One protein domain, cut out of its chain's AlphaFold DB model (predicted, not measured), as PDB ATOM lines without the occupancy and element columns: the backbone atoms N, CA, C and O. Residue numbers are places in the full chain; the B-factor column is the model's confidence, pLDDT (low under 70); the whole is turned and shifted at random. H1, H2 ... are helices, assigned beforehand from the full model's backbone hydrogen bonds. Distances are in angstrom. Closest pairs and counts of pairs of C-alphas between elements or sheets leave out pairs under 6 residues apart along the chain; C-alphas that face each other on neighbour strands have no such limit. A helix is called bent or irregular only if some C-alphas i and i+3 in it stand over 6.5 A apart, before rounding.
ATOM      1  N   ASN A   4      98.750 108.555 116.740       89.00
ATOM      2  CA  ASN A   4      97.849 109.513 117.388       89.00
ATOM      3  C   ASN A   4      97.987 109.473 118.923       89.00
ATOM      4  O   ASN A   4      98.135 110.497 119.576       89.00
ATOM      5  N   GLN A   5      98.063 108.276 119.514       93.75
ATOM      6  CA  GLN A   5      98.262 108.131 120.958       93.75
ATOM      7  C   GLN A   5      99.640 108.646 121.417       93.75
ATOM      8  O   GLN A   5      99.762 109.152 122.531       93.75
ATOM      9  N   GLN A   6     100.675 108.548 120.572       95.06
ATOM     10  CA  GLN A   6     101.984 109.165 120.840       95.06
ATOM     11  C   GLN A   6     101.885 110.686 120.876       95.06
ATOM     12  O   GLN A   6     102.418 111.297 121.796       95.06
ATOM     13  N   LEU A   7     101.157 111.283 119.935       95.25
ATOM     14  CA  LEU A   7     100.938 112.728 119.899       95.25
ATOM     15  C   LEU A   7     100.088 113.215 121.078       95.25
ATOM     16  O   LEU A   7     100.443 114.203 121.711       95.25
ATOM     17  N   VAL A   8      99.023 112.493 121.443       96.81
ATOM     18  CA  VAL A   8      98.238 112.794 122.654       96.81
ATOM     19  C   VAL A   8      99.139 112.809 123.888       96.81
ATOM     20  O   VAL A   8      99.084 113.745 124.682       96.81
ATOM     21  N   ASN A   9      99.994 111.795 124.053       97.62
ATOM     22  CA  ASN A   9     100.914 111.738 125.188       97.62
ATOM     23  C   ASN A   9     101.933 112.884 125.154       97.62
ATOM     24  O   ASN A   9     102.143 113.521 126.182       97.62
ATOM     25  N   TYR A  10     102.482 113.200 123.979       97.81
ATOM     26  CA  TYR A  10     103.375 114.343 123.792       97.81
ATOM     27  C   TYR A  10     102.734 115.654 124.266       97.81
ATOM     28  O   TYR A  10     103.321 116.366 125.076       97.81
ATOM     29  N   PHE A  11     101.507 115.962 123.838       98.25
ATOM     30  CA  PHE A  11     100.839 117.204 124.240       98.25
ATOM     31  C   PHE A  11     100.442 117.222 125.724       98.25
ATOM     32  O   PHE A  11     100.458 118.288 126.345       98.25
ATOM     33  N   LYS A  12     100.156 116.062 126.333       98.50
ATOM     34  CA  LYS A  12      99.980 115.955 127.793       98.50
ATOM     35  C   LYS A  12     101.273 116.271 128.542       98.50
ATOM     36  O   LYS A  12     101.240 116.992 129.536       98.50
ATOM     37  N   GLU A  13     102.408 115.763 128.075       98.50
ATOM     38  CA  GLU A  13     103.712 116.049 128.682       98.50
ATOM     39  C   GLU A  13     104.140 117.504 128.459       98.50
ATOM     40  O   GLU A  13     104.612 118.147 129.396       98.50
ATOM     41  N   LEU A  14     103.883 118.067 127.275       98.56
ATOM     42  CA  LEU A  14     104.089 119.488 126.982       98.56
ATOM     43  C   LEU A  14     103.278 120.371 127.938       98.56
ATOM     44  O   LEU A  14     103.793 121.342 128.493       98.56
ATOM     45  N   THR A  15     102.023 119.991 128.181       98.50
ATOM     46  CA  THR A  15     101.138 120.634 129.159       98.50
ATOM     47  C   THR A  15     101.712 120.538 130.574       98.50
ATOM     48  O   THR A  15     101.817 121.547 131.271       98.50
ATOM     49  N   ALA A  16     102.182 119.357 130.983       98.19
ATOM     50  CA  ALA A  16     102.795 119.152 132.293       98.19
ATOM     51  C   ALA A  16     104.052 120.018 132.505       98.19
ATOM     52  O   ALA A  16     104.182 120.673 133.539       98.19
ATOM     53  N   GLN A  17     104.944 120.078 131.513       98.19
ATOM     54  CA  GLN A  17     106.128 120.951 131.526       98.19
ATOM     55  C   GLN A  17     105.741 122.436 131.580       98.19
ATOM     56  O   GLN A  17     106.389 123.241 132.246       98.19
ATOM     57  N   SER A  18     104.641 122.807 130.932       98.31
ATOM     58  CA  SER A  18     104.132 124.180 130.941       98.31
ATOM     59  C   SER A  18     103.602 124.601 132.318       98.31
ATOM     60  O   SER A  18     103.854 125.727 132.747       98.31
ATOM     61  N   TYR A  19     102.975 123.699 133.085       97.62
ATOM     62  CA  TYR A  19     102.679 123.982 134.498       97.62
ATOM     63  C   TYR A  19     103.949 124.158 135.338       97.62
ATOM     64  O   TYR A  19     103.960 124.985 136.248       97.62
ATOM     65  N   GLN A  20     105.025 123.416 135.053       96.81
ATOM     66  CA  GLN A  20     106.297 123.583 135.771       96.81
ATOM     67  C   GLN A  20     106.914 124.966 135.531       96.81
ATOM     68  O   GLN A  20     107.422 125.573 136.477       96.81
ATOM     69  N   LEU A  21     106.805 125.500 134.310       97.31
ATOM     70  CA  LEU A  21     107.180 126.885 134.025       97.31
ATOM     71  C   LEU A  21     106.355 127.864 134.869       97.31
ATOM     72  O   LEU A  21     106.932 128.703 135.551       97.31
ATOM     73  N   LEU A  22     105.026 127.728 134.893       97.25
ATOM     74  CA  LEU A  22     104.161 128.603 135.700       97.25
ATOM     75  C   LEU A  22     104.491 128.544 137.198       97.25
ATOM     76  O   LEU A  22     104.577 129.582 137.850       97.25
ATOM     77  N   ASN A  23     104.763 127.350 137.728       95.62
ATOM     78  CA  ASN A  23     105.221 127.181 139.109       95.62
ATOM     79  C   ASN A  23     106.547 127.915 139.364       95.62
ATOM     80  O   ASN A  23     106.700 128.572 140.391       95.62
ATOM     81  N   SER A  24     107.483 127.850 138.415       95.50
ATOM     82  CA  SER A  24     108.787 128.528 138.505       95.50
ATOM     83  C   SER A  24     108.665 130.052 138.383       95.50
ATOM     84  O   SER A  24     109.437 130.803 138.983       95.50
ATOM     85  N   LEU A  25     107.659 130.529 137.643       94.38
ATOM     86  CA  LEU A  25     107.318 131.944 137.520       94.38
ATOM     87  C   LEU A  25     106.597 132.506 138.745       94.38
ATOM     88  O   LEU A  25     106.496 133.723 138.840       94.38
ATOM     89  N   GLY A  26     106.142 131.687 139.699       87.12
ATOM     90  CA  GLY A  26     105.601 132.150 140.985       87.12
ATOM     91  C   GLY A  26     104.704 133.387 140.864       87.12
ATOM     92  O   GLY A  26     104.988 134.407 141.491       87.12
ATOM     93  N   LEU A  27     103.711 133.333 139.966       89.81
ATOM     94  CA  LEU A  27     102.896 134.497 139.615       89.81
ATOM     95  C   LEU A  27     102.152 135.021 140.848       89.81
ATOM     96  O   LEU A  27     101.613 134.248 141.644       89.81
ATOM     97  N   SER A  28     102.118 136.345 140.998       85.00
ATOM     98  CA  SER A  28     101.478 136.986 142.144       85.00
ATOM     99  C   SER A  28      99.967 136.750 142.137       85.00
ATOM    100  O   SER A  28      99.312 136.816 141.100       85.00
ATOM    101  N   SER A  29      99.394 136.528 143.321       82.75
ATOM    102  CA  SER A  29      97.936 136.542 143.506       82.75
ATOM    103  C   SER A  29      97.370 137.959 143.621       82.75
ATOM    104  O   SER A  29      96.167 138.155 143.474       82.75
ATOM    105  N   THR A  30      98.218 138.949 143.908       82.31
ATOM    106  CA  THR A  30      97.820 140.354 144.008       82.31
ATOM    107  C   THR A  30      98.239 141.115 142.749       82.31
ATOM    108  O   THR A  30      99.394 140.994 142.321       82.31
ATOM    109  N   PRO A  31      97.343 141.930 142.161       78.38
ATOM    110  CA  PRO A  31      97.701 142.769 141.028       78.38
ATOM    111  C   PRO A  31      98.782 143.774 141.416       78.38
ATOM    112  O   PRO A  31      98.649 144.497 142.405       78.38
ATOM    113  N   ILE A  32      99.819 143.867 140.592       85.19
ATOM    114  CA  ILE A  32     100.861 144.891 140.697       85.19
ATOM    115  C   ILE A  32     100.779 145.836 139.489       85.19
ATOM    116  O   ILE A  32     100.196 145.464 138.472       85.19
ATOM    117  N   PRO A  33     101.315 147.068 139.569       86.38
ATOM    118  CA  PRO A  33     101.296 147.996 138.442       86.38
ATOM    119  C   PRO A  33     101.916 147.397 137.177       86.38
ATOM    120  O   PRO A  33     102.992 146.796 137.239       86.38
ATOM    121  N   LEU A  34     101.284 147.633 136.022       86.56
ATOM    122  CA  LEU A  34     101.669 147.009 134.749       86.56
ATOM    123  C   LEU A  34     103.158 147.190 134.417       86.56
ATOM    124  O   LEU A  34     103.824 146.248 134.009       86.56
ATOM    125  N   LYS A  35     103.715 148.383 134.641       87.25
ATOM    126  CA  LYS A  35     105.136 148.663 134.378       87.25
ATOM    127  C   LYS A  35     106.078 147.755 135.180       87.25
ATOM    128  O   LYS A  35     107.106 147.325 134.660       87.25
ATOM    129  N   ILE A  36     105.726 147.475 136.436       88.50
ATOM    130  CA  ILE A  36     106.503 146.604 137.322       88.50
ATOM    131  C   ILE A  36     106.340 145.155 136.863       88.50
ATOM    132  O   ILE A  36     107.343 144.481 136.649       88.50
ATOM    133  N   LEU A  37     105.095 144.728 136.620       89.50
ATOM    134  CA  LEU A  37     104.771 143.395 136.109       89.50
ATOM    135  C   LEU A  37     105.557 143.066 134.841       89.50
ATOM    136  O   LEU A  37     106.233 142.045 134.791       89.50
ATOM    137  N   LEU A  38     105.484 143.930 133.826       89.44
ATOM    138  CA  LEU A  38     106.124 143.688 132.536       89.44
ATOM    139  C   LEU A  38     107.641 143.585 132.665       89.44
ATOM    140  O   LEU A  38     108.242 142.754 131.993       89.44
ATOM    141  N   THR A  39     108.256 144.401 133.524       90.19
ATOM    142  CA  THR A  39     109.711 144.384 133.720       90.19
ATOM    143  C   THR A  39     110.154 143.091 134.405       90.19
ATOM    144  O   THR A  39     111.026 142.398 133.885       90.19
ATOM    145  N   ASP A  40     109.530 142.744 135.533       92.12
ATOM    146  CA  ASP A  40     109.893 141.565 136.330       92.12
ATOM    147  C   ASP A  40     109.588 140.255 135.589       92.12
ATOM    148  O   ASP A  40     110.465 139.417 135.384       92.12
ATOM    149  N   LEU A  41     108.354 140.104 135.104       93.38
ATOM    150  CA  LEU A  41     107.903 138.874 134.460       93.38
ATOM    151  C   LEU A  41     108.674 138.594 133.167       93.38
ATOM    152  O   LEU A  41     109.045 137.449 132.914       93.38
ATOM    153  N   SER A  42     108.957 139.627 132.366       92.38
ATOM    154  CA  SER A  42     109.742 139.450 131.137       92.38
ATOM    155  C   SER A  42     111.174 139.016 131.438       92.38
ATOM    156  O   SER A  42     111.691 138.149 130.738       92.38
ATOM    157  N   ALA A  43     111.808 139.568 132.479       94.06
ATOM    158  CA  ALA A  43     113.159 139.171 132.878       94.06
ATOM    159  C   ALA A  43     113.205 137.694 133.295       94.06
ATOM    160  O   ALA A  43     114.012 136.924 132.775       94.06
ATOM    161  N   ARG A  44     112.263 137.269 134.139       96.19
ATOM    162  CA  ARG A  44     112.168 135.877 134.609       96.19
ATOM    163  C   ARG A  44     111.867 134.890 133.487       96.19
ATOM    164  O   ARG A  44     112.395 133.783 133.474       96.19
ATOM    165  N   LEU A  45     111.032 135.281 132.524       96.50
ATOM    166  CA  LEU A  45     110.804 134.481 131.323       96.50
ATOM    167  C   LEU A  45     112.107 134.326 130.525       96.50
ATOM    168  O   LEU A  45     112.489 133.202 130.215       96.50
ATOM    169  N   VAL A  46     112.845 135.411 130.272       95.56
ATOM    170  CA  VAL A  46     114.140 135.342 129.568       95.56
ATOM    171  C   VAL A  46     115.118 134.391 130.266       95.56
ATOM    172  O   VAL A  46     115.722 133.561 129.591       95.56
ATOM    173  N   GLU A  47     115.222 134.444 131.595       97.25
ATOM    174  CA  GLU A  47     116.081 133.546 132.385       97.25
ATOM    175  C   GLU A  47     115.697 132.062 132.248       97.25
ATOM    176  O   GLU A  47     116.561 131.186 132.238       97.25
ATOM    177  N   LEU A  48     114.403 131.763 132.118       97.31
ATOM    178  CA  LEU A  48     113.888 130.395 132.004       97.31
ATOM    179  C   LEU A  48     113.826 129.883 130.556       97.31
ATOM    180  O   LEU A  48     113.557 128.699 130.346       97.31
ATOM    181  N   LYS A  49     114.050 130.739 129.552       97.00
ATOM    182  CA  LYS A  49     113.834 130.401 128.136       97.00
ATOM    183  C   LYS A  49     114.633 129.177 127.696       97.00
ATOM    184  O   LYS A  49     114.053 128.220 127.190       97.00
ATOM    185  N   GLU A  50     115.952 129.200 127.873       97.50
ATOM    186  CA  GLU A  50     116.830 128.144 127.352       97.50
ATOM    187  C   GLU A  50     116.535 126.786 127.994       97.50
ATOM    188  O   GLU A  50     116.380 125.781 127.298       97.50
ATOM    189  N   SER A  51     116.388 126.754 129.321       97.50
ATOM    190  CA  SER A  51     116.108 125.518 130.053       97.50
ATOM    191  C   SER A  51     114.748 124.927 129.676       97.50
ATOM    192  O   SER A  51     114.637 123.712 129.494       97.50
ATOM    193  N   MET A  52     113.729 125.768 129.479       97.56
ATOM    194  CA  MET A  52     112.407 125.314 129.056       97.56
ATOM    195  C   MET A  52     112.385 124.796 127.623       97.56
ATOM    196  O   MET A  52     111.786 123.750 127.381       97.56
ATOM    197  N   ILE A  53     113.068 125.462 126.688       97.88
ATOM    198  CA  ILE A  53     113.193 124.969 125.309       97.88
ATOM    199  C   ILE A  53     113.875 123.597 125.301       97.88
ATOM    200  O   ILE A  53     113.372 122.670 124.669       97.88
ATOM    201  N   ILE A  54     114.956 123.422 126.070       97.94
ATOM    202  CA  ILE A  54     115.633 122.125 126.219       97.94
ATOM    203  C   ILE A  54     114.675 121.061 126.777       97.94
ATOM    204  O   ILE A  54     114.679 119.918 126.318       97.94
ATOM    205  N   ASN A  55     113.846 121.405 127.764       97.69
ATOM    206  CA  ASN A  55     112.869 120.472 128.326       97.69
ATOM    207  C   ASN A  55     111.800 120.072 127.305       97.69
ATOM    208  O   ASN A  55     111.481 118.889 127.206       97.69
ATOM    209  N   TYR A  56     111.297 121.017 126.512       98.00
ATOM    210  CA  TYR A  56     110.355 120.726 125.431       98.00
ATOM    211  C   TYR A  56     110.976 119.845 124.342       98.00
ATOM    212  O   TYR A  56     110.331 118.905 123.883       98.00
ATOM    213  N   GLN A  57     112.244 120.070 123.986       96.94
ATOM    214  CA  GLN A  57     112.957 119.245 123.002       96.94
ATOM    215  C   GLN A  57     113.126 117.796 123.484       96.94
ATOM    216  O   GLN A  57     112.948 116.856 122.711       96.94
ATOM    217  N   LYS A  58     113.393 117.592 124.783       97.56
ATOM    218  CA  LYS A  58     113.514 116.253 125.395       97.56
ATOM    219  C   LYS A  58     112.228 115.426 125.343       97.56
ATOM    220  O   LYS A  58     112.306 114.208 125.495       97.56
ATOM    221  N   LEU A  59     111.072 116.049 125.110       96.50
ATOM    222  CA  LEU A  59     109.811 115.329 124.910       96.50
ATOM    223  C   LEU A  59     109.795 114.531 123.596       96.50
ATOM    224  O   LEU A  59     108.901 113.712 123.404       96.50
ATOM    225  N   ASN A  60     110.780 114.741 122.707       92.62
ATOM    226  CA  ASN A  60     110.969 113.993 121.463       92.62
ATOM    227  C   ASN A  60     109.672 113.897 120.651       92.62
ATOM    228  O   ASN A  60     109.129 112.804 120.452       92.62
ATOM    229  N   ARG A  61     109.167 115.058 120.209       92.50
ATOM    230  CA  ARG A  61     107.916 115.175 119.448       92.50
ATOM    231  C   ARG A  61     107.825 114.076 118.377       92.50
ATOM    232  O   ARG A  61     108.700 114.006 117.508       92.50
ATOM    233  N   PRO A  62     106.774 113.235 118.394       90.06
ATOM    234  CA  PRO A  62     106.578 112.231 117.361       90.06
ATOM    235  C   PRO A  62     106.502 112.888 115.982       90.06
ATOM    236  O   PRO A  62     105.709 113.802 115.762       90.06
ATOM    237  N   GLN A  63     107.321 112.413 115.047       81.94
ATOM    238  CA  GLN A  63     107.333 112.934 113.683       81.94
ATOM    239  C   GLN A  63     106.001 112.625 112.985       81.94
ATOM    240  O   GLN A  63     105.535 111.479 112.976       81.94
ATOM    241  N   TYR A  64     105.377 113.647 112.400       74.56
ATOM    242  CA  TYR A  64     104.140 113.513 111.638       74.56
ATOM    243  C   TYR A  64     104.458 113.509 110.143       74.56
ATOM    244  O   TYR A  64     105.025 114.459 109.613       74.56
ATOM    245  N   ASN A  65     104.101 112.430 109.442       69.19
ATOM    246  CA  ASN A  65     104.365 112.308 108.009       69.19
ATOM    247  C   ASN A  65     103.284 113.048 107.208       69.19
ATOM    248  O   ASN A  65     102.369 112.432 106.654       69.19
ATOM    249  N   TRP A  66     103.383 114.378 107.179       70.12
ATOM    250  CA  TRP A  66     102.376 115.234 106.560       70.12
ATOM    251  C   TRP A  66     102.359 115.163 105.025       70.12
ATOM    252  O   TRP A  66     101.345 115.505 104.421       70.12
ATOM    253  N   CYS A  67     103.415 114.643 104.384       60.53
ATOM    254  CA  CYS A  67     103.476 114.444 102.928       60.53
ATOM    255  C   CYS A  67     102.370 113.519 102.386       60.53
ATOM    256  O   CYS A  67     102.142 113.470 101.180       60.53
ATOM    257  N   LYS A  68     101.703 112.755 103.260       57.53
ATOM    258  CA  LYS A  68     100.595 111.854 102.909       57.53
ATOM    259  C   LYS A  68      99.210 112.428 103.222       57.53
ATOM    260  O   LYS A  68      98.213 111.746 102.999       57.53
ATOM    261  N   THR A  69      99.134 113.636 103.775       62.75
ATOM    262  CA  THR A  69      97.864 114.257 104.174       62.75
ATOM    263  C   THR A  69      97.310 115.102 103.043       62.75
ATOM    264  O   THR A  69      97.996 115.971 102.519       62.75
ATOM    265  N   ASP A  70      96.049 114.864 102.694       58.34
ATOM    266  CA  ASP A  70      95.331 115.681 101.724       58.34
ATOM    267  C   ASP A  70      95.093 117.089 102.296       58.34
ATOM    268  O   ASP A  70      94.320 117.268 103.242       58.34
ATOM    269  N   THR A  71      95.796 118.078 101.744       61.38
ATOM    270  CA  THR A  71      95.691 119.498 102.108       61.38
ATOM    271  C   THR A  71      94.533 120.203 101.394       61.38
ATOM    272  O   THR A  71      94.318 121.392 101.619       61.38
ATOM    273  N   ASN A  72      93.774 119.508 100.532       53.00
ATOM    274  CA  ASN A  72      92.679 120.110  99.758       53.00
ATOM    275  C   ASN A  72      91.399 120.341 100.571       53.00
ATOM    276  O   ASN A  72      90.500 121.054 100.126       53.00
ATOM    277  N   LEU A  73      91.297 119.761 101.769       53.97
ATOM    278  CA  LEU A  73      90.223 120.078 102.701       53.97
ATOM    279  C   LEU A  73      90.626 121.319 103.494       53.97
ATOM    280  O   LEU A  73      91.658 121.316 104.159       53.97
ATOM    281  N   GLY A  74      89.807 122.369 103.432       54.62
ATOM    282  CA  GLY A  74      89.922 123.527 104.314       54.62
ATOM    283  C   GLY A  74      89.902 123.072 105.769       54.62
ATOM    284  O   GLY A  74      88.834 122.846 106.339       54.62
ATOM    285  N   VAL A  75      91.077 122.891 106.370       56.25
ATOM    286  CA  VAL A  75      91.194 122.677 107.808       56.25
ATOM    287  C   VAL A  75      90.802 124.018 108.412       56.25
ATOM    288  O   VAL A  75      91.494 125.008 108.204       56.25
ATOM    289  N   GLY A  76      89.624 124.082 109.043       59.06
ATOM    290  CA  GLY A  76      89.099 125.310 109.646       59.06
ATOM    291  C   GLY A  76      89.973 125.829 110.801       59.06
ATOM    292  O   GLY A  76      91.174 125.606 110.857       59.06
ATOM    293  N   LEU A  77      89.370 126.475 111.802       63.94
ATOM    294  CA  LEU A  77      90.064 127.083 112.960       63.94
ATOM    295  C   LEU A  77      90.825 126.101 113.898       63.94
ATOM    296  O   LEU A  77      91.197 126.489 115.004       63.94
ATOM    297  N   ASN A  78      91.043 124.849 113.488       77.75
ATOM    298  CA  ASN A  78      91.707 123.783 114.245       77.75
ATOM    299  C   ASN A  78      93.102 123.465 113.672       77.75
ATOM    300  O   ASN A  78      93.470 122.300 113.526       77.75
ATOM    301  N   SER A  79      93.854 124.502 113.306       87.50
ATOM    302  CA  SER A  79      95.266 124.376 112.933       87.50
ATOM    303  C   SER A  79      96.147 124.233 114.182       87.50
ATOM    304  O   SER A  79      95.715 124.578 115.290       87.50
ATOM    305  N   ILE A  80      97.386 123.758 114.023       92.25
ATOM    306  CA  ILE A  80      98.322 123.600 115.145       92.25
ATOM    307  C   ILE A  80      98.542 124.930 115.859       92.25
ATOM    308  O   ILE A  80      98.458 124.978 117.086       92.25
ATOM    309  N   GLY A  81      98.768 126.017 115.120       92.12
ATOM    310  CA  GLY A  81      98.996 127.334 115.715       92.12
ATOM    311  C   GLY A  81      97.824 127.796 116.589       92.12
ATOM    312  O   GLY A  81      98.012 128.162 117.751       92.12
ATOM    313  N   MET A  82      96.598 127.721 116.064       92.19
ATOM    314  CA  MET A  82      95.389 128.156 116.779       92.19
ATOM    315  C   MET A  82      95.066 127.272 117.987       92.19
ATOM    316  O   MET A  82      94.636 127.765 119.032       92.19
ATOM    317  N   LEU A  83      95.255 125.962 117.857       95.19
ATOM    318  CA  LEU A  83      95.024 125.028 118.953       95.19
ATOM    319  C   LEU A  83      96.078 125.178 120.055       95.19
ATOM    320  O   LEU A  83      95.738 125.077 121.230       95.19
ATOM    321  N   SER A  84      97.324 125.485 119.696       97.00
ATOM    322  CA  SER A  84      98.413 125.720 120.652       97.00
ATOM    323  C   SER A  84      98.197 126.991 121.458       97.00
ATOM    324  O   SER A  84      98.428 127.015 122.665       97.00
ATOM    325  N   ASP A  85      97.668 128.032 120.820       96.75
ATOM    326  CA  ASP A  85      97.233 129.246 121.499       96.75
ATOM    327  C   ASP A  85      96.116 128.959 122.510       96.75
ATOM    328  O   ASP A  85      96.248 129.300 123.686       96.75
ATOM    329  N   ARG A  86      95.066 128.235 122.100       96.75
ATOM    330  CA  ARG A  86      93.996 127.804 123.018       96.75
ATOM    331  C   ARG A  86      94.534 126.965 124.173       96.75
ATOM    332  O   ARG A  86      94.177 127.235 125.316       96.75
ATOM    333  N   LEU A  87      95.401 125.992 123.889       98.44
ATOM    334  CA  LEU A  87      96.024 125.146 124.905       98.44
ATOM    335  C   LEU A  87      96.780 126.001 125.923       98.44
ATOM    336  O   LEU A  87      96.554 125.886 127.121       98.44
ATOM    337  N   SER A  88      97.634 126.903 125.445       98.38
ATOM    338  CA  SER A  88      98.460 127.756 126.296       98.38
ATOM    339  C   SER A  88      97.619 128.643 127.231       98.38
ATOM    340  O   SER A  88      97.940 128.770 128.410       98.38
ATOM    341  N   ILE A  89      96.486 129.174 126.754       97.88
ATOM    342  CA  ILE A  89      95.536 129.950 127.567       97.88
ATOM    343  C   ILE A  89      94.846 129.068 128.611       97.88
ATOM    344  O   ILE A  89      94.702 129.481 129.762       97.88
ATOM    345  N   LEU A  90      94.421 127.860 128.232       98.12
ATOM    346  CA  LEU A  90      93.785 126.925 129.161       98.12
ATOM    347  C   LEU A  90      94.743 126.510 130.281       98.12
ATOM    348  O   LEU A  90      94.348 126.547 131.443       98.12
ATOM    349  N   ILE A  91      96.011 126.236 129.960       98.44
ATOM    350  CA  ILE A  91      97.057 125.925 130.946       98.44
ATOM    351  C   ILE A  91      97.199 127.062 131.968       98.44
ATOM    352  O   ILE A  91      97.191 126.806 133.173       98.44
ATOM    353  N   ILE A  92      97.279 128.321 131.512       97.19
ATOM    354  CA  ILE A  92      97.365 129.492 132.408       97.19
ATOM    355  C   ILE A  92      96.125 129.576 133.293       97.19
ATOM    356  O   ILE A  92      96.235 129.725 134.513       97.19
ATOM    357  N   LYS A  93      94.939 129.453 132.694       95.62
ATOM    358  CA  LYS A  93      93.660 129.561 133.396       95.62
ATOM    359  C   LYS A  93      93.503 128.484 134.467       95.62
ATOM    360  O   LYS A  93      93.075 128.788 135.578       95.62
ATOM    361  N   GLU A  94      93.852 127.241 134.157       96.50
ATOM    362  CA  GLU A  94      93.833 126.134 135.114       96.50
ATOM    363  C   GLU A  94      94.816 126.348 136.256       96.50
ATOM    364  O   GLU A  94      94.451 126.186 137.420       96.50
ATOM    365  N   TRP A  95      96.041 126.769 135.943       96.38
ATOM    366  CA  TRP A  95      97.032 127.072 136.966       96.38
ATOM    367  C   TRP A  95      96.555 128.194 137.892       96.38
ATOM    368  O   TRP A  95      96.665 128.067 139.112       96.38
ATOM    369  N   CYS A  96      95.959 129.256 137.344       93.50
ATOM    370  CA  CYS A  96      95.398 130.351 138.134       93.50
ATOM    371  C   CYS A  96      94.251 129.866 139.029       93.50
ATOM    372  O   CYS A  96      94.212 130.214 140.207       93.50
ATOM    373  N   LEU A  97      93.361 129.006 138.515       93.94
ATOM    374  CA  LEU A  97      92.298 128.385 139.312       93.94
ATOM    375  C   LEU A  97      92.837 127.538 140.467       93.94
ATOM    376  O   LEU A  97      92.109 127.340 141.430       93.94
ATOM    377  N   LEU A  98      94.063 127.024 140.396       93.62
ATOM    378  CA  LEU A  98      94.668 126.245 141.477       93.62
ATOM    379  C   LEU A  98      95.457 127.108 142.465       93.62
ATOM    380  O   LEU A  98      95.442 126.810 143.660       93.62
ATOM    381  N   ASN A  99      96.122 128.161 141.990       92.19
ATOM    382  CA  ASN A  99      97.180 128.835 142.746       92.19
ATOM    383  C   ASN A  99      96.877 130.293 143.124       92.19
ATOM    384  O   ASN A  99      97.528 130.813 144.027       92.19
ATOM    385  N   LYS A 100      95.912 130.961 142.476       88.88
ATOM    386  CA  LYS A 100      95.541 132.351 142.801       88.88
ATOM    387  C   LYS A 100      94.427 132.430 143.848       88.88
ATOM    388  O   LYS A 100      93.852 131.422 144.271       88.88
ATOM    389  N   THR A 101      94.127 133.650 144.302       75.81
ATOM    390  CA  THR A 101      93.049 133.926 145.262       75.81
ATOM    391  C   THR A 101      91.732 133.314 144.768       75.81
ATOM    392  O   THR A 101      91.311 133.571 143.644       75.81
ATOM    393  N   ASN A 102      91.067 132.523 145.622       79.88
ATOM    394  CA  ASN A 102      89.907 131.671 145.295       79.88
ATOM    395  C   ASN A 102      90.232 130.369 144.544       79.88
ATOM    396  O   ASN A 102      89.480 129.966 143.652       79.88
ATOM    397  N   SER A 103      91.314 129.693 144.951       87.81
ATOM    398  CA  SER A 103      91.646 128.346 144.478       87.81
ATOM    399  C   SER A 103      90.414 127.430 144.448       87.81
ATOM    400  O   SER A 103      89.662 127.309 145.420       87.81
ATOM    401  N   ASN A 104      90.181 126.802 143.299       93.69
ATOM    402  CA  ASN A 104      89.038 125.953 143.018       93.69
ATOM    403  C   ASN A 104      89.470 124.725 142.211       93.69
ATOM    404  O   ASN A 104      89.318 124.660 140.988       93.69
ATOM    405  N   LEU A 105      89.949 123.715 142.939       95.00
ATOM    406  CA  LEU A 105      90.384 122.434 142.385       95.00
ATOM    407  C   LEU A 105      89.314 121.767 141.511       95.00
ATOM    408  O   LEU A 105      89.631 121.227 140.456       95.00
ATOM    409  N   LYS A 106      88.036 121.830 141.911       96.62
ATOM    410  CA  LYS A 106      86.945 121.222 141.136       96.62
ATOM    411  C   LYS A 106      86.814 121.871 139.757       96.62
ATOM    412  O   LYS A 106      86.718 121.150 138.773       96.62
ATOM    413  N   LYS A 107      86.828 123.207 139.683       96.25
ATOM    414  CA  LYS A 107      86.755 123.940 138.408       96.25
ATOM    415  C   LYS A 107      87.995 123.723 137.545       96.25
ATOM    416  O   LYS A 107      87.850 123.594 136.338       96.25
ATOM    417  N   ALA A 108      89.185 123.680 138.145       95.69
ATOM    418  CA  ALA A 108      90.417 123.395 137.412       95.69
ATOM    419  C   ALA A 108      90.383 121.987 136.795       95.69
ATOM    420  O   ALA A 108      90.624 121.830 135.603       95.69
ATOM    421  N   ASN A 109      89.985 120.980 137.580       96.50
ATOM    422  CA  ASN A 109      89.842 119.609 137.094       96.50
ATOM    423  C   ASN A 109      88.776 119.497 135.996       96.50
ATOM    424  O   ASN A 109      89.007 118.830 134.996       96.50
ATOM    425  N   ASP A 110      87.625 120.150 136.163       97.56
ATOM    426  CA  ASP A 110      86.562 120.165 135.153       97.56
ATOM    427  C   ASP A 110      87.037 120.803 133.839       97.56
ATOM    428  O   ASP A 110      86.850 120.230 132.768       97.56
ATOM    429  N   LEU A 111      87.743 121.937 133.921       97.06
ATOM    430  CA  LEU A 111      88.336 122.611 132.764       97.06
ATOM    431  C   LEU A 111      89.351 121.714 132.041       97.06
ATOM    432  O   LEU A 111      89.290 121.587 130.816       97.06
ATOM    433  N   TYR A 112      90.215 121.032 132.798       97.69
ATOM    434  CA  TYR A 112      91.194 120.109 132.234       97.69
ATOM    435  C   TYR A 112      90.520 118.953 131.485       97.69
ATOM    436  O   TYR A 112      90.852 118.666 130.334       97.69
ATOM    437  N   GLN A 113      89.547 118.300 132.127       97.38
ATOM    438  CA  GLN A 113      88.883 117.118 131.573       97.38
ATOM    439  C   GLN A 113      88.000 117.443 130.365       97.38
ATOM    440  O   GLN A 113      87.906 116.620 129.462       97.38
ATOM    441  N   THR A 114      87.359 118.615 130.346       95.31
ATOM    442  CA  THR A 114      86.356 118.960 129.323       95.31
ATOM    443  C   THR A 114      86.881 119.837 128.194       95.31
ATOM    444  O   THR A 114      86.286 119.841 127.126       95.31
ATOM    445  N   GLN A 115      87.953 120.608 128.400       97.38
ATOM    446  CA  GLN A 115      88.454 121.544 127.383       97.38
ATOM    447  C   GLN A 115      89.907 121.267 127.022       97.38
ATOM    448  O   GLN A 115      90.228 121.140 125.844       97.38
ATOM    449  N   THR A 116      90.797 121.137 128.005       97.94
ATOM    450  CA  THR A 116      92.226 120.931 127.715       97.94
ATOM    451  C   THR A 116      92.479 119.584 127.065       97.94
ATOM    452  O   THR A 116      93.181 119.521 126.057       97.94
ATOM    453  N   MET A 117      91.852 118.516 127.563       98.12
ATOM    454  CA  MET A 117      91.931 117.205 126.918       98.12
ATOM    455  C   MET A 117      91.364 117.224 125.492       98.12
ATOM    456  O   MET A 117      91.988 116.654 124.599       98.12
ATOM    457  N   ASP A 118      90.259 117.929 125.247       96.69
ATOM    458  CA  ASP A 118      89.685 118.080 123.904       96.69
ATOM    459  C   ASP A 118      90.651 118.792 122.946       96.69
ATOM    460  O   ASP A 118      90.853 118.343 121.815       96.69
ATOM    461  N   ILE A 119      91.317 119.856 123.407       97.12
ATOM    462  CA  ILE A 119      92.351 120.546 122.625       97.12
ATOM    463  C   ILE A 119      93.565 119.644 122.384       97.12
ATOM    464  O   ILE A 119      94.087 119.628 121.273       97.12
ATOM    465  N   ILE A 120      93.990 118.852 123.370       97.44
ATOM    466  CA  ILE A 120      95.077 117.874 123.219       97.44
ATOM    467  C   ILE A 120      94.733 116.832 122.144       97.44
ATOM    468  O   ILE A 120      95.565 116.540 121.283       97.44
ATOM    469  N   TYR A 121      93.512 116.289 122.148       95.50
ATOM    470  CA  TYR A 121      93.068 115.349 121.115       95.50
ATOM    471  C   TYR A 121      92.969 116.009 119.736       95.50
ATOM    472  O   TYR A 121      93.350 115.399 118.731       95.50
ATOM    473  N   ALA A 122      92.500 117.258 119.682       93.38
ATOM    474  CA  ALA A 122      92.449 118.036 118.451       93.38
ATOM    475  C   ALA A 122      93.854 118.308 117.893       93.38
ATOM    476  O   ALA A 122      94.063 118.129 116.699       93.38
ATOM    477  N   LEU A 123      94.823 118.663 118.743       94.00
ATOM    478  CA  LEU A 123      96.229 118.862 118.374       94.00
ATOM    479  C   LEU A 123      96.858 117.580 117.829       94.00
ATOM    480  O   LEU A 123      97.505 117.598 116.786       94.00
ATOM    481  N   ALA A 124      96.617 116.448 118.491       93.19
ATOM    482  CA  ALA A 124      97.123 115.151 118.050       93.19
ATOM    483  C   ALA A 124      96.541 114.696 116.699       93.19
ATOM    484  O   ALA A 124      97.162 113.912 115.981       93.19
ATOM    485  N   SER A 125      95.367 115.220 116.341       89.75
ATOM    486  CA  SER A 125      94.671 114.944 115.080       89.75
ATOM    487  C   SER A 125      94.766 116.095 114.072       89.75
ATOM    488  O   SER A 125      94.133 116.030 113.013       89.75
ATOM    489  N   ALA A 126      95.509 117.156 114.399       88.62
ATOM    490  CA  ALA A 126      95.603 118.343 113.570       88.62
ATOM    491  C   ALA A 126      96.286 118.019 112.241       88.62
ATOM    492  O   ALA A 126      97.084 117.087 112.116       88.62
ATOM    493  N   LYS A 127      95.957 118.820 111.234       83.12
ATOM    494  CA  LYS A 127      96.522 118.727 109.890       83.12
ATOM    495  C   LYS A 127      97.113 120.082 109.509       83.12
ATOM    496  O   LYS A 127      96.630 121.090 110.037       83.12
ATOM    497  N   PRO A 128      98.093 120.118 108.591       79.19
ATOM    498  CA  PRO A 128      98.617 121.377 108.081       79.19
ATOM    499  C   PRO A 128      97.486 122.258 107.558       79.19
ATOM    500  O   PRO A 128      96.635 121.793 106.792       79.19
ATOM    501  N   GLY A 129      97.457 123.518 107.988       70.88
ATOM    502  CA  GLY A 129      96.482 124.477 107.485       70.88
ATOM    503  C   GLY A 129      96.679 124.742 105.991       70.88
ATOM    504  O   GLY A 129      97.786 125.030 105.539       70.88
ATOM    505  N   SER A 130      95.594 124.710 105.213       61.38
ATOM    506  CA  SER A 130      95.588 125.151 103.815       61.38
ATOM    507  C   SER A 130      95.503 126.674 103.749       61.38
ATOM    508  O   SER A 130      94.452 127.259 103.524       61.38
ATOM    509  N   SER A 131      96.629 127.325 104.046       56.81
ATOM    510  CA  SER A 131      96.927 128.729 103.740       56.81
ATOM    511  C   SER A 131      95.736 129.705 103.778       56.81
ATOM    512  O   SER A 131      95.173 130.089 102.756       56.81
ATOM    513  N   SER A 132      95.437 130.232 104.958       49.22
ATOM    514  CA  SER A 132      95.132 131.657 105.071       49.22
ATOM    515  C   SER A 132      95.902 132.160 106.275       49.22
ATOM    516  O   SER A 132      95.515 131.973 107.425       49.22
ATOM    517  N   MET A 133      97.089 132.702 105.993       53.91
ATOM    518  CA  MET A 133      97.885 133.370 107.009       53.91
ATOM    519  C   MET A 133      96.989 134.409 107.673       53.91
ATOM    520  O   MET A 133      96.352 135.216 106.994       53.91
ATOM    521  N   ASN A 134      96.927 134.380 108.999       52.56
ATOM    522  CA  ASN A 134      96.208 135.358 109.804       52.56
ATOM    523  C   ASN A 134      97.000 136.683 109.798       52.56
ATOM    524  O   ASN A 134      97.351 137.233 110.840       52.56
ATOM    525  N   THR A 135      97.349 137.185 108.610       51.72
ATOM    526  CA  THR A 135      98.002 138.473 108.415       51.72
ATOM    527  C   THR A 135      96.970 139.544 108.699       51.72
ATOM    528  O   THR A 135      96.320 140.075 107.797       51.72
ATOM    529  N   LYS A 136      96.804 139.883 109.977       57.09
ATOM    530  CA  LYS A 136      96.288 141.202 110.325       57.09
ATOM    531  C   LYS A 136      97.238 142.203 109.681       57.09
ATOM    532  O   LYS A 136      98.415 142.241 110.023       57.09
ATOM    533  N   ILE A 137      96.748 142.967 108.709       55.50
ATOM    534  CA  ILE A 137      97.534 144.017 108.065       55.50
ATOM    535  C   ILE A 137      97.820 145.071 109.138       55.50
ATOM    536  O   ILE A 137      96.929 145.805 109.559       55.50
ATOM    537  N   THR A 138      99.059 145.108 109.619       62.62
ATOM    538  CA  THR A 138      99.535 146.077 110.604       62.62
ATOM    539  C   THR A 138     100.893 146.610 110.166       62.62
ATOM    540  O   THR A 138     101.740 145.868 109.670       62.62
ATOM    541  N   SER A 139     101.117 147.912 110.339       61.59
ATOM    542  CA  SER A 139     102.431 148.534 110.133       61.59
ATOM    543  C   SER A 139     103.418 148.198 111.255       61.59
ATOM    544  O   SER A 139     104.626 148.380 111.102       61.59
ATOM    545  N   ARG A 140     102.915 147.697 112.389       63.59
ATOM    546  CA  ARG A 140     103.720 147.266 113.530       63.59
ATOM    547  C   ARG A 140     104.112 145.803 113.332       63.59
ATOM    548  O   ARG A 140     103.269 144.927 113.481       63.59
ATOM    549  N   LYS A 141     105.383 145.556 113.016       66.69
ATOM    550  CA  LYS A 141     105.977 144.215 113.059       66.69
ATOM    551  C   LYS A 141     106.520 143.957 114.452       66.69
ATOM    552  O   LYS A 141     107.214 144.817 115.006       66.69
ATOM    553  N   SER A 142     106.225 142.795 115.009       73.38
ATOM    554  CA  SER A 142     106.988 142.318 116.146       73.38
ATOM    555  C   SER A 142     108.371 141.868 115.642       73.38
ATOM    556  O   SER A 142     108.563 141.550 114.470       73.38
ATOM    557  N   ARG A 143     109.393 141.961 116.498       83.25
ATOM    558  CA  ARG A 143     110.758 141.499 116.182       83.25
ATOM    559  C   ARG A 143     111.003 140.084 116.713       83.25
ATOM    560  O   ARG A 143     112.149 139.733 116.981       83.25
ATOM    561  N   VAL A 144     109.941 139.314 116.955       89.25
ATOM    562  CA  VAL A 144     110.077 137.959 117.494       89.25
ATOM    563  C   VAL A 144     110.526 136.995 116.406       89.25
ATOM    564  O   VAL A 144     110.168 137.114 115.233       89.25
ATOM    565  N   ILE A 145     111.359 136.050 116.815       91.50
ATOM    566  CA  ILE A 145     111.942 135.030 115.955       91.50
ATOM    567  C   ILE A 145     111.823 133.718 116.720       91.50
ATOM    568  O   ILE A 145     112.065 133.680 117.927       91.50
ATOM    569  N   ALA A 146     111.445 132.666 116.009       95.50
ATOM    570  CA  ALA A 146     111.546 131.298 116.477       95.50
ATOM    571  C   ALA A 146     112.189 130.459 115.377       95.50
ATOM    572  O   ALA A 146     111.894 130.637 114.195       95.50
ATOM    573  N   THR A 147     113.089 129.569 115.772       95.81
ATOM    574  CA  THR A 147     113.839 128.699 114.854       95.81
ATOM    575  C   THR A 147     113.439 127.232 114.969       95.81
ATOM    576  O   THR A 147     113.779 126.435 114.099       95.81
ATOM    577  N   SER A 148     112.679 126.880 116.008       96.31
ATOM    578  CA  SER A 148     112.075 125.562 116.182       96.31
ATOM    579  C   SER A 148     110.644 125.669 116.707       96.31
ATOM    580  O   SER A 148     110.223 126.706 117.227       96.31
ATOM    581  N   TRP A 149     109.903 124.568 116.602       95.88
ATOM    582  CA  TRP A 149     108.579 124.426 117.197       95.88
ATOM    583  C   TRP A 149     108.575 124.717 118.702       95.88
ATOM    584  O   TRP A 149     107.707 125.431 119.193       95.88
ATOM    585  N   GLU A 150     109.547 124.191 119.441       97.94
ATOM    586  CA  GLU A 150     109.646 124.368 120.891       97.94
ATOM    587  C   GLU A 150     109.899 125.827 121.258       97.94
ATOM    588  O   GLU A 150     109.320 126.326 122.224       97.94
ATOM    589  N   GLU A 151     110.723 126.524 120.473       98.00
ATOM    590  CA  GLU A 151     110.942 127.958 120.643       98.00
ATOM    591  C   GLU A 151     109.672 128.759 120.327       98.00
ATOM    592  O   GLU A 151     109.327 129.676 121.075       98.00
ATOM    593  N   ALA A 152     108.940 128.388 119.273       97.75
ATOM    594  CA  ALA A 152     107.678 129.027 118.916       97.75
ATOM    595  C   ALA A 152     106.605 128.816 119.991       97.75
ATOM    596  O   ALA A 152     105.963 129.777 120.413       97.75
ATOM    597  N   PHE A 153     106.451 127.586 120.488       98.44
ATOM    598  CA  PHE A 153     105.503 127.261 121.550       98.44
ATOM    599  C   PHE A 153     105.864 127.970 122.857       98.44
ATOM    600  O   PHE A 153     104.992 128.566 123.490       98.44
ATOM    601  N   TYR A 154     107.145 127.978 123.238       98.56
ATOM    602  CA  TYR A 154     107.617 128.749 124.388       98.56
ATOM    603  C   TYR A 154     107.306 130.245 124.223       98.56
ATOM    604  O   TYR A 154     106.783 130.881 125.140       98.56
ATOM    605  N   GLY A 155     107.591 130.814 123.051       98.00
ATOM    606  CA  GLY A 155     107.303 132.210 122.725       98.00
ATOM    607  C   GLY A 155     105.811 132.543 122.798       98.00
ATOM    608  O   GLY A 155     105.424 133.549 123.393       98.00
ATOM    609  N   LEU A 156     104.959 131.662 122.273       98.19
ATOM    610  CA  LEU A 156     103.506 131.780 122.357       98.19
ATOM    611  C   LEU A 156     103.024 131.735 123.808       98.19
ATOM    612  O   LEU A 156     102.275 132.610 124.241       98.19
ATOM    613  N   PHE A 157     103.473 130.735 124.567       98.50
ATOM    614  CA  PHE A 157     103.050 130.533 125.945       98.50
ATOM    615  C   PHE A 157     103.503 131.680 126.846       98.50
ATOM    616  O   PHE A 157     102.679 132.257 127.546       98.50
ATOM    617  N   SER A 158     104.771 132.086 126.761       97.94
ATOM    618  CA  SER A 158     105.307 133.245 127.490       97.94
ATOM    619  C   SER A 158     104.554 134.534 127.155       97.94
ATOM    620  O   SER A 158     104.138 135.250 128.065       97.94
ATOM    621  N   THR A 159     104.274 134.792 125.875       96.56
ATOM    622  CA  THR A 159     103.465 135.948 125.457       96.56
ATOM    623  C   THR A 159     102.054 135.886 126.045       96.56
ATOM    624  O   THR A 159     101.541 136.894 126.533       96.56
ATOM    625  N   ASN A 160     101.421 134.711 126.045       97.44
ATOM    626  CA  ASN A 160     100.093 134.532 126.627       97.44
ATOM    627  C   ASN A 160     100.088 134.675 128.153       97.44
ATOM    628  O   ASN A 160      99.132 135.239 128.676       97.44
ATOM    629  N   ILE A 161     101.150 134.270 128.858       96.44
ATOM    630  CA  ILE A 161     101.310 134.525 130.300       96.44
ATOM    631  C   ILE A 161     101.338 136.033 130.556       96.44
ATOM    632  O   ILE A 161     100.559 136.534 131.364       96.44
ATOM    633  N   VAL A 162     102.178 136.778 129.832       94.56
ATOM    634  CA  VAL A 162     102.274 138.234 130.018       94.56
ATOM    635  C   VAL A 162     100.954 138.924 129.663       94.56
ATOM    636  O   VAL A 162     100.501 139.798 130.405       94.56
ATOM    637  N   ASN A 163     100.302 138.524 128.568       93.56
ATOM    638  CA  ASN A 163      98.991 139.050 128.184       93.56
ATOM    639  C   ASN A 163      97.932 138.772 129.260       93.56
ATOM    640  O   ASN A 163      97.166 139.676 129.588       93.56
ATOM    641  N   TRP A 164      97.907 137.559 129.819       93.00
ATOM    642  CA  TRP A 164      96.971 137.169 130.874       93.00
ATOM    643  C   TRP A 164      97.156 138.023 132.130       93.00
ATOM    644  O   TRP A 164      96.215 138.685 132.565       93.00
ATOM    645  N   GLU A 165      98.378 138.098 132.662       90.75
ATOM    646  CA  GLU A 165      98.666 138.894 133.861       90.75
ATOM    647  C   GLU A 165      98.379 140.389 133.637       90.75
ATOM    648  O   GLU A 165      97.882 141.080 134.526       90.75
ATOM    649  N   SER A 166      98.629 140.893 132.424       89.50
ATOM    650  CA  SER A 166      98.318 142.283 132.064       89.50
ATOM    651  C   SER A 166      96.813 142.563 132.069       89.50
ATOM    652  O   SER A 166      96.390 143.653 132.451       89.50
ATOM    653  N   GLN A 167      95.997 141.598 131.636       87.06
ATOM    654  CA  GLN A 167      94.538 141.711 131.639       87.06
ATOM    655  C   GLN A 167      93.952 141.598 133.045       87.06
ATOM    656  O   GLN A 167      92.997 142.307 133.359       87.06
ATOM    657  N   GLU A 168      94.517 140.752 133.906       79.56
ATOM    658  CA  GLU A 168      94.038 140.609 135.283       79.56
ATOM    659  C   GLU A 168      94.095 141.922 136.065       79.56
ATOM    660  O   GLU A 168      93.181 142.206 136.837       79.56
ATOM    661  N   ILE A 169      95.093 142.776 135.806       77.12
ATOM    662  CA  ILE A 169      95.148 144.126 136.388       77.12
ATOM    663  C   ILE A 169      93.853 144.898 136.099       77.12
ATOM    664  O   ILE A 169      93.323 145.537 137.004       77.12
ATOM    665  N   LEU A 170      93.329 144.819 134.874       72.56
ATOM    666  CA  LEU A 170      92.103 145.518 134.478       72.56
ATOM    667  C   LEU A 170      90.821 144.840 134.951       72.56
ATOM    668  O   LEU A 170      89.809 145.512 135.115       72.56
ATOM    669  N   TYR A 171      90.828 143.518 135.106       73.81
ATOM    670  CA  TYR A 171      89.650 142.797 135.588       73.81
ATOM    671  C   TYR A 171      89.498 142.878 137.106       73.81
ATOM    672  O   TYR A 171      88.382 142.772 137.610       73.81
ATOM    673  N   ILE A 172      90.605 143.053 137.831       76.31
ATOM    674  CA  ILE A 172      90.607 143.129 139.293       76.31
ATOM    675  C   ILE A 172      90.522 144.582 139.774       76.31
ATOM    676  O   ILE A 172      89.837 144.851 140.761       76.31
ATOM    677  N   LYS A 173      91.190 145.531 139.104       73.56
ATOM    678  CA  LYS A 173      91.044 146.961 139.415       73.56
ATOM    679  C   LYS A 173      89.847 147.536 138.662       73.56
ATOM    680  O   LYS A 173      89.669 147.267 137.481       73.56
ATOM    681  N   ASP A 174      89.074 148.400 139.313       76.56
ATOM    682  CA  ASP A 174      88.068 149.195 138.609       76.56
ATOM    683  C   ASP A 174      88.771 150.139 137.621       76.56
ATOM    684  O   ASP A 174      89.630 150.933 138.015       76.56
ATOM    685  N   ILE A 175      88.405 150.073 136.339       79.56
ATOM    686  CA  ILE A 175      88.952 150.938 135.290       79.56
ATOM    687  C   ILE A 175      88.756 152.426 135.596       79.56
ATOM    688  O   ILE A 175      89.601 153.237 135.221       79.56
ATOM    689  N   GLN A 176      87.693 152.790 136.320       81.31
ATOM    690  CA  GLN A 176      87.439 154.170 136.748       81.31
ATOM    691  C   GLN A 176      88.427 154.638 137.825       81.31
ATOM    692  O   GLN A 176      88.634 155.838 137.992       81.31
ATOM    693  N   SER A 177      89.053 153.699 138.536       81.81
ATOM    694  CA  SER A 177      90.027 153.962 139.602       81.81
ATOM    695  C   SER A 177      91.487 153.911 139.133       81.81
ATOM    696  O   SER A 177      92.393 154.285 139.879       81.81
ATOM    697  N   LEU A 178      91.736 153.448 137.904       81.62
ATOM    698  CA  LEU A 178      93.079 153.283 137.352       81.62
ATOM    699  C   LEU A 178      93.685 154.636 136.937       81.62
ATOM    700  O   LEU A 178      93.029 155.422 136.246       81.62
ATOM    701  N   PRO A 179      94.959 154.919 137.276       87.06
ATOM    702  CA  PRO A 179      95.642 156.104 136.773       87.06
ATOM    703  C   PRO A 179      95.641 156.137 135.240       87.06
ATOM    704  O   PRO A 179      95.946 155.139 134.586       87.06
ATOM    705  N   CYS A 180      95.369 157.307 134.651       88.19
ATOM    706  CA  CYS A 180      95.317 157.474 133.192       88.19
ATOM    707  C   CYS A 180      96.598 156.998 132.484       88.19
ATOM    708  O   CYS A 180      96.538 156.493 131.365       88.19
ATOM    709  N   GLU A 181      97.759 157.161 133.122       87.44
ATOM    710  CA  GLU A 181      99.037 156.683 132.592       87.44
ATOM    711  C   GLU A 181      99.113 155.148 132.557       87.44
ATOM    712  O   GLU A 181      99.566 154.585 131.564       87.44
ATOM    713  N   GLU A 182      98.609 154.459 133.586       84.69
ATOM    714  CA  GLU A 182      98.569 152.991 133.630       84.69
ATOM    715  C   GLU A 182      97.651 152.437 132.528       84.69
ATOM    716  O   GLU A 182      98.026 151.491 131.834       84.69
ATOM    717  N   LEU A 183      96.509 153.088 132.280       85.88
ATOM    718  CA  LEU A 183      95.600 152.723 131.189       85.88
ATOM    719  C   LEU A 183      96.223 152.939 129.799       85.88
ATOM    720  O   LEU A 183      96.087 152.080 128.928       85.88
ATOM    721  N   ARG A 184      96.926 154.058 129.574       86.81
ATOM    722  CA  ARG A 184      97.635 154.303 128.302       86.81
ATOM    723  C   ARG A 184      98.718 153.257 128.059       86.81
ATOM    724  O   ARG A 184      98.740 152.650 126.991       86.81
ATOM    725  N   ASN A 185      99.538 152.988 129.076       85.69
ATOM    726  CA  ASN A 185     100.576 151.962 129.015       85.69
ATOM    727  C   ASN A 185      99.984 150.584 128.690       85.69
ATOM    728  O   ASN A 185     100.558 149.848 127.890       85.69
ATOM    729  N   TYR A 186      98.819 150.253 129.254       88.06
ATOM    730  CA  TYR A 186      98.103 149.027 128.913       88.06
ATOM    731  C   TYR A 186      97.675 148.984 127.445       88.06
ATOM    732  O   TYR A 186      97.922 147.983 126.782       88.06
ATOM    733  N   ILE A 187      97.042 150.037 126.922       86.69
ATOM    734  CA  ILE A 187      96.544 150.059 125.534       86.69
ATOM    735  C   ILE A 187      97.695 149.872 124.537       86.69
ATOM    736  O   ILE A 187      97.586 149.083 123.587       86.69
ATOM    737  N   ASP A 188      98.809 150.566 124.773       85.25
ATOM    738  CA  ASP A 188     100.004 150.461 123.938       85.25
ATOM    739  C   ASP A 188     100.614 149.058 124.006       85.25
ATOM    740  O   ASP A 188     100.882 148.448 122.963       85.25
ATOM    741  N   TRP A 189     100.765 148.516 125.219       87.31
ATOM    742  CA  TRP A 189     101.281 147.169 125.445       87.31
ATOM    743  C   TRP A 189     100.385 146.092 124.828       87.31
ATOM    744  O   TRP A 189     100.867 145.245 124.080       87.31
ATOM    745  N   PHE A 190      99.080 146.128 125.087       87.44
ATOM    746  CA  PHE A 190      98.132 145.106 124.644       87.44
ATOM    747  C   PHE A 190      98.125 144.963 123.122       87.44
ATOM    748  O   PHE A 190      98.072 143.855 122.584       87.44
ATOM    749  N   SER A 191      98.233 146.085 122.411       86.25
ATOM    750  CA  SER A 191      98.356 146.086 120.954       86.25
ATOM    751  C   SER A 191      99.619 145.350 120.498       86.25
ATOM    752  O   SER A 191      99.567 144.552 119.565       86.25
ATOM    753  N   PHE A 192     100.748 145.587 121.168       88.69
ATOM    754  CA  PHE A 192     102.022 144.940 120.865       88.69
ATOM    755  C   PHE A 192     102.027 143.445 121.229       88.69
ATOM    756  O   PHE A 192     102.355 142.619 120.377       88.69
ATOM    757  N   GLY A 193     101.582 143.082 122.435       91.62
ATOM    758  CA  GLY A 193     101.512 141.692 122.898       91.62
ATOM    759  C   GLY A 193     100.601 140.818 122.031       91.62
ATOM    760  O   GLY A 193     100.918 139.661 121.759       91.62
ATOM    761  N   ASN A 194      99.508 141.371 121.493       91.00
ATOM    762  CA  ASN A 194      98.668 140.649 120.531       91.00
ATOM    763  C   ASN A 194      99.353 140.415 119.181       91.00
ATOM    764  O   ASN A 194      99.087 139.398 118.542       91.00
ATOM    765  N   ILE A 195     100.196 141.340 118.718       91.19
ATOM    766  CA  ILE A 195     100.951 141.150 117.473       91.19
ATOM    767  C   ILE A 195     101.983 140.039 117.675       91.19
ATOM    768  O   ILE A 195     102.010 139.108 116.875       91.19
ATOM    769  N   GLN A 196     102.741 140.071 118.777       93.06
ATOM    770  CA  GLN A 196     103.689 139.003 119.123       93.06
ATOM    771  C   GLN A 196     103.009 137.637 119.213       93.06
ATOM    772  O   GLN A 196     103.489 136.665 118.635       93.06
ATOM    773  N   ARG A 197     101.852 137.569 119.881       94.75
ATOM    774  CA  ARG A 197     101.056 136.342 119.985       94.75
ATOM    775  C   ARG A 197     100.691 135.790 118.608       94.75
ATOM    776  O   ARG A 197     100.871 134.603 118.375       94.75
ATOM    777  N   ASN A 198     100.205 136.631 117.691       92.25
ATOM    778  CA  ASN A 198      99.830 136.181 116.347       92.25
ATOM    779  C   ASN A 198     101.044 135.698 115.539       92.25
ATOM    780  O   ASN A 198     100.929 134.714 114.816       92.25
ATOM    781  N   GLU A 199     102.198 136.354 115.679       91.94
ATOM    782  CA  GLU A 199     103.434 135.911 115.025       91.94
ATOM    783  C   GLU A 199     103.903 134.557 115.577       91.94
ATOM    784  O   GLU A 199     104.241 133.667 114.800       91.94
ATOM    785  N   TYR A 200     103.830 134.327 116.891       95.56
ATOM    786  CA  TYR A 200     104.138 133.007 117.448       95.56
ATOM    787  C   TYR A 200     103.106 131.933 117.091       95.56
ATOM    788  O   TYR A 200     103.491 130.788 116.886       95.56
ATOM    789  N   ILE A 201     101.820 132.272 116.949       93.50
ATOM    790  CA  ILE A 201     100.813 131.352 116.388       93.50
ATOM    791  C   ILE A 201     101.231 130.899 114.988       93.50
ATOM    792  O   ILE A 201     101.135 129.714 114.672       93.50
ATOM    793  N   GLN A 202     101.711 131.832 114.164       89.94
ATOM    794  CA  GLN A 202     102.200 131.526 112.825       89.94
ATOM    795  C   GLN A 202     103.461 130.656 112.870       89.94
ATOM    796  O   GLN A 202     103.491 129.626 112.205       89.94
ATOM    797  N   TYR A 203     104.456 130.992 113.695       93.06
ATOM    798  CA  TYR A 203     105.646 130.149 113.848       93.06
ATOM    799  C   TYR A 203     105.310 128.746 114.364       93.06
ATOM    800  O   TYR A 203     105.898 127.773 113.904       93.06
ATOM    801  N   CYS A 204     104.343 128.618 115.276       94.25
ATOM    802  CA  CYS A 204     103.831 127.328 115.728       94.25
ATOM    803  C   CYS A 204     103.254 126.518 114.564       94.25
ATOM    804  O   CYS A 204     103.518 125.326 114.465       94.25
ATOM    805  N   GLU A 205     102.484 127.145 113.675       90.44
ATOM    806  CA  GLU A 205     101.955 126.469 112.489       90.44
ATOM    807  C   GLU A 205     103.073 126.053 111.529       90.44
ATOM    808  O   GLU A 205     103.085 124.921 111.068       90.44
ATOM    809  N   GLU A 206     104.020 126.942 111.238       89.25
ATOM    810  CA  GLU A 206     105.063 126.693 110.241       89.25
ATOM    811  C   GLU A 206     106.087 125.662 110.723       89.25
ATOM    812  O   GLU A 206     106.401 124.727 109.994       89.25
ATOM    813  N   LEU A 207     106.582 125.798 111.955       92.31
ATOM    814  CA  LEU A 207     107.691 125.000 112.487       92.31
ATOM    815  C   LEU A 207     107.240 123.665 113.088       92.31
ATOM    816  O   LEU A 207     108.075 122.806 113.367       92.31
ATOM    817  N   TYR A 208     105.941 123.448 113.309       92.56
ATOM    818  CA  TYR A 208     105.468 122.158 113.820       92.56
ATOM    819  C   TYR A 208     105.659 121.011 112.815       92.56
ATOM    820  O   TYR A 208     105.849 119.861 113.207       92.56
ATOM    821  N   TRP A 209     105.602 121.306 111.518       88.31
ATOM    822  CA  TRP A 209     105.599 120.281 110.470       88.31
ATOM    823  C   TRP A 209     106.997 119.859 109.992       88.31
ATOM    824  O   TRP A 209     107.100 118.922 109.195       88.31
TER     825      TRP A 209
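This is residues 4 to 209 of the 210 residues of an uncharacterized protein of Trichodesmium erythraeum (strain IMS101) (UniProt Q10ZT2). Two helical hairpins, H3 with H4 and H5 with H6, pack on each other, with H3 crossing H5 and meeting H6 in a corner near the first residues of H3 and the last of H6, and H5 and H3 lie nearest the middle. H1 packs on H3 at a steep tilt and meets the last residues of H4 near its own first residues, and the bent H2 covers a further side, its first arm H2a beside H5 and its second arm H2b beside H1. The printed part has 206 residues with six named helices, H1 to H6 in order, no named strand, and the class all helix. It is compact, with a radius of gyration of the C-alphas of 17.5 A, and spans 56 by 43 by 30 A.

H6, residues 180 to 207, is the longest helix and forms a hairpin with H5, residues 149 to 172. They touch at a shallow tilt of 25 degrees, opposite ways, their closest C-alphas being those of Trp 149 and Leu 207, 4.8 A apart. H3, residues 80 to 99, is the hub and touches four helices. It touches H5 at a steep tilt of 49 degrees, the same way, closest at the C-alphas of Ser 88 and Phe 157, 5.4 A. Residues 80 to 85 of H3 touch H6, closest at the C-alphas of Gly 81 and Ile 201, 4.5 A. H3 forms a second hairpin with H4, residues 105 to 124, at a shallow tilt of 15 degrees, closest at the C-alphas of Glu 94 and Ala 108, 4.9 A. H1, residues 4 to 25, touches H4 at a steep tilt of 47 degrees, closest at the C-alphas of Leu 7 and Ala 124, 4.9 A. It also touches H3, closest at the C-alphas of Tyr 19 and Trp 95, 6.9 A. H2, residues 34 to 58, was assigned as one helix by its hydrogen bonds but is bent: C-alphas 47 and 50 are 7.4 A apart, and its arms, H2a and H2b, stand at 55 degrees. H2a touches H5 at a shallow tilt of 22 degrees, closest at the C-alphas of Leu 34 and Ser 166, 6.4 A. H2b touches H1 at a shallow tilt of 19 degrees, closest at the C-alphas of Leu 14 and Tyr 56, 6.6 A. H1 and H6 are apart, as are H4 and H6. Every O i to N i+4 pair is within hydrogen-bond range in H1, H2a, H2b, H3 and H6; the counts are 14 of 16 in H4 and 18 of 20 in H5.

H6 measures 40.5 A, ending at C-alpha 207 (107.691, 125.000, 112.487). H5 measures 34.1 A, H3 28.1 A and H4 26.3 A, with a kink of 27 degrees near residue 112 in H4. H1 measures 31.6 A from C-alpha 4 (97.849, 109.513, 117.388). H2a is residues 34 to 47 and H2b residues 50 to 58.

The C-alphas of Lys 68 and Ser 177, the two farthest apart, are 56.8 A apart. The printed part has no cut. The links H2 to H3 and H4 to H5 are long. Residue 65, residues 67 to 77 and residues 130 to 141 are under 70 in pLDDT.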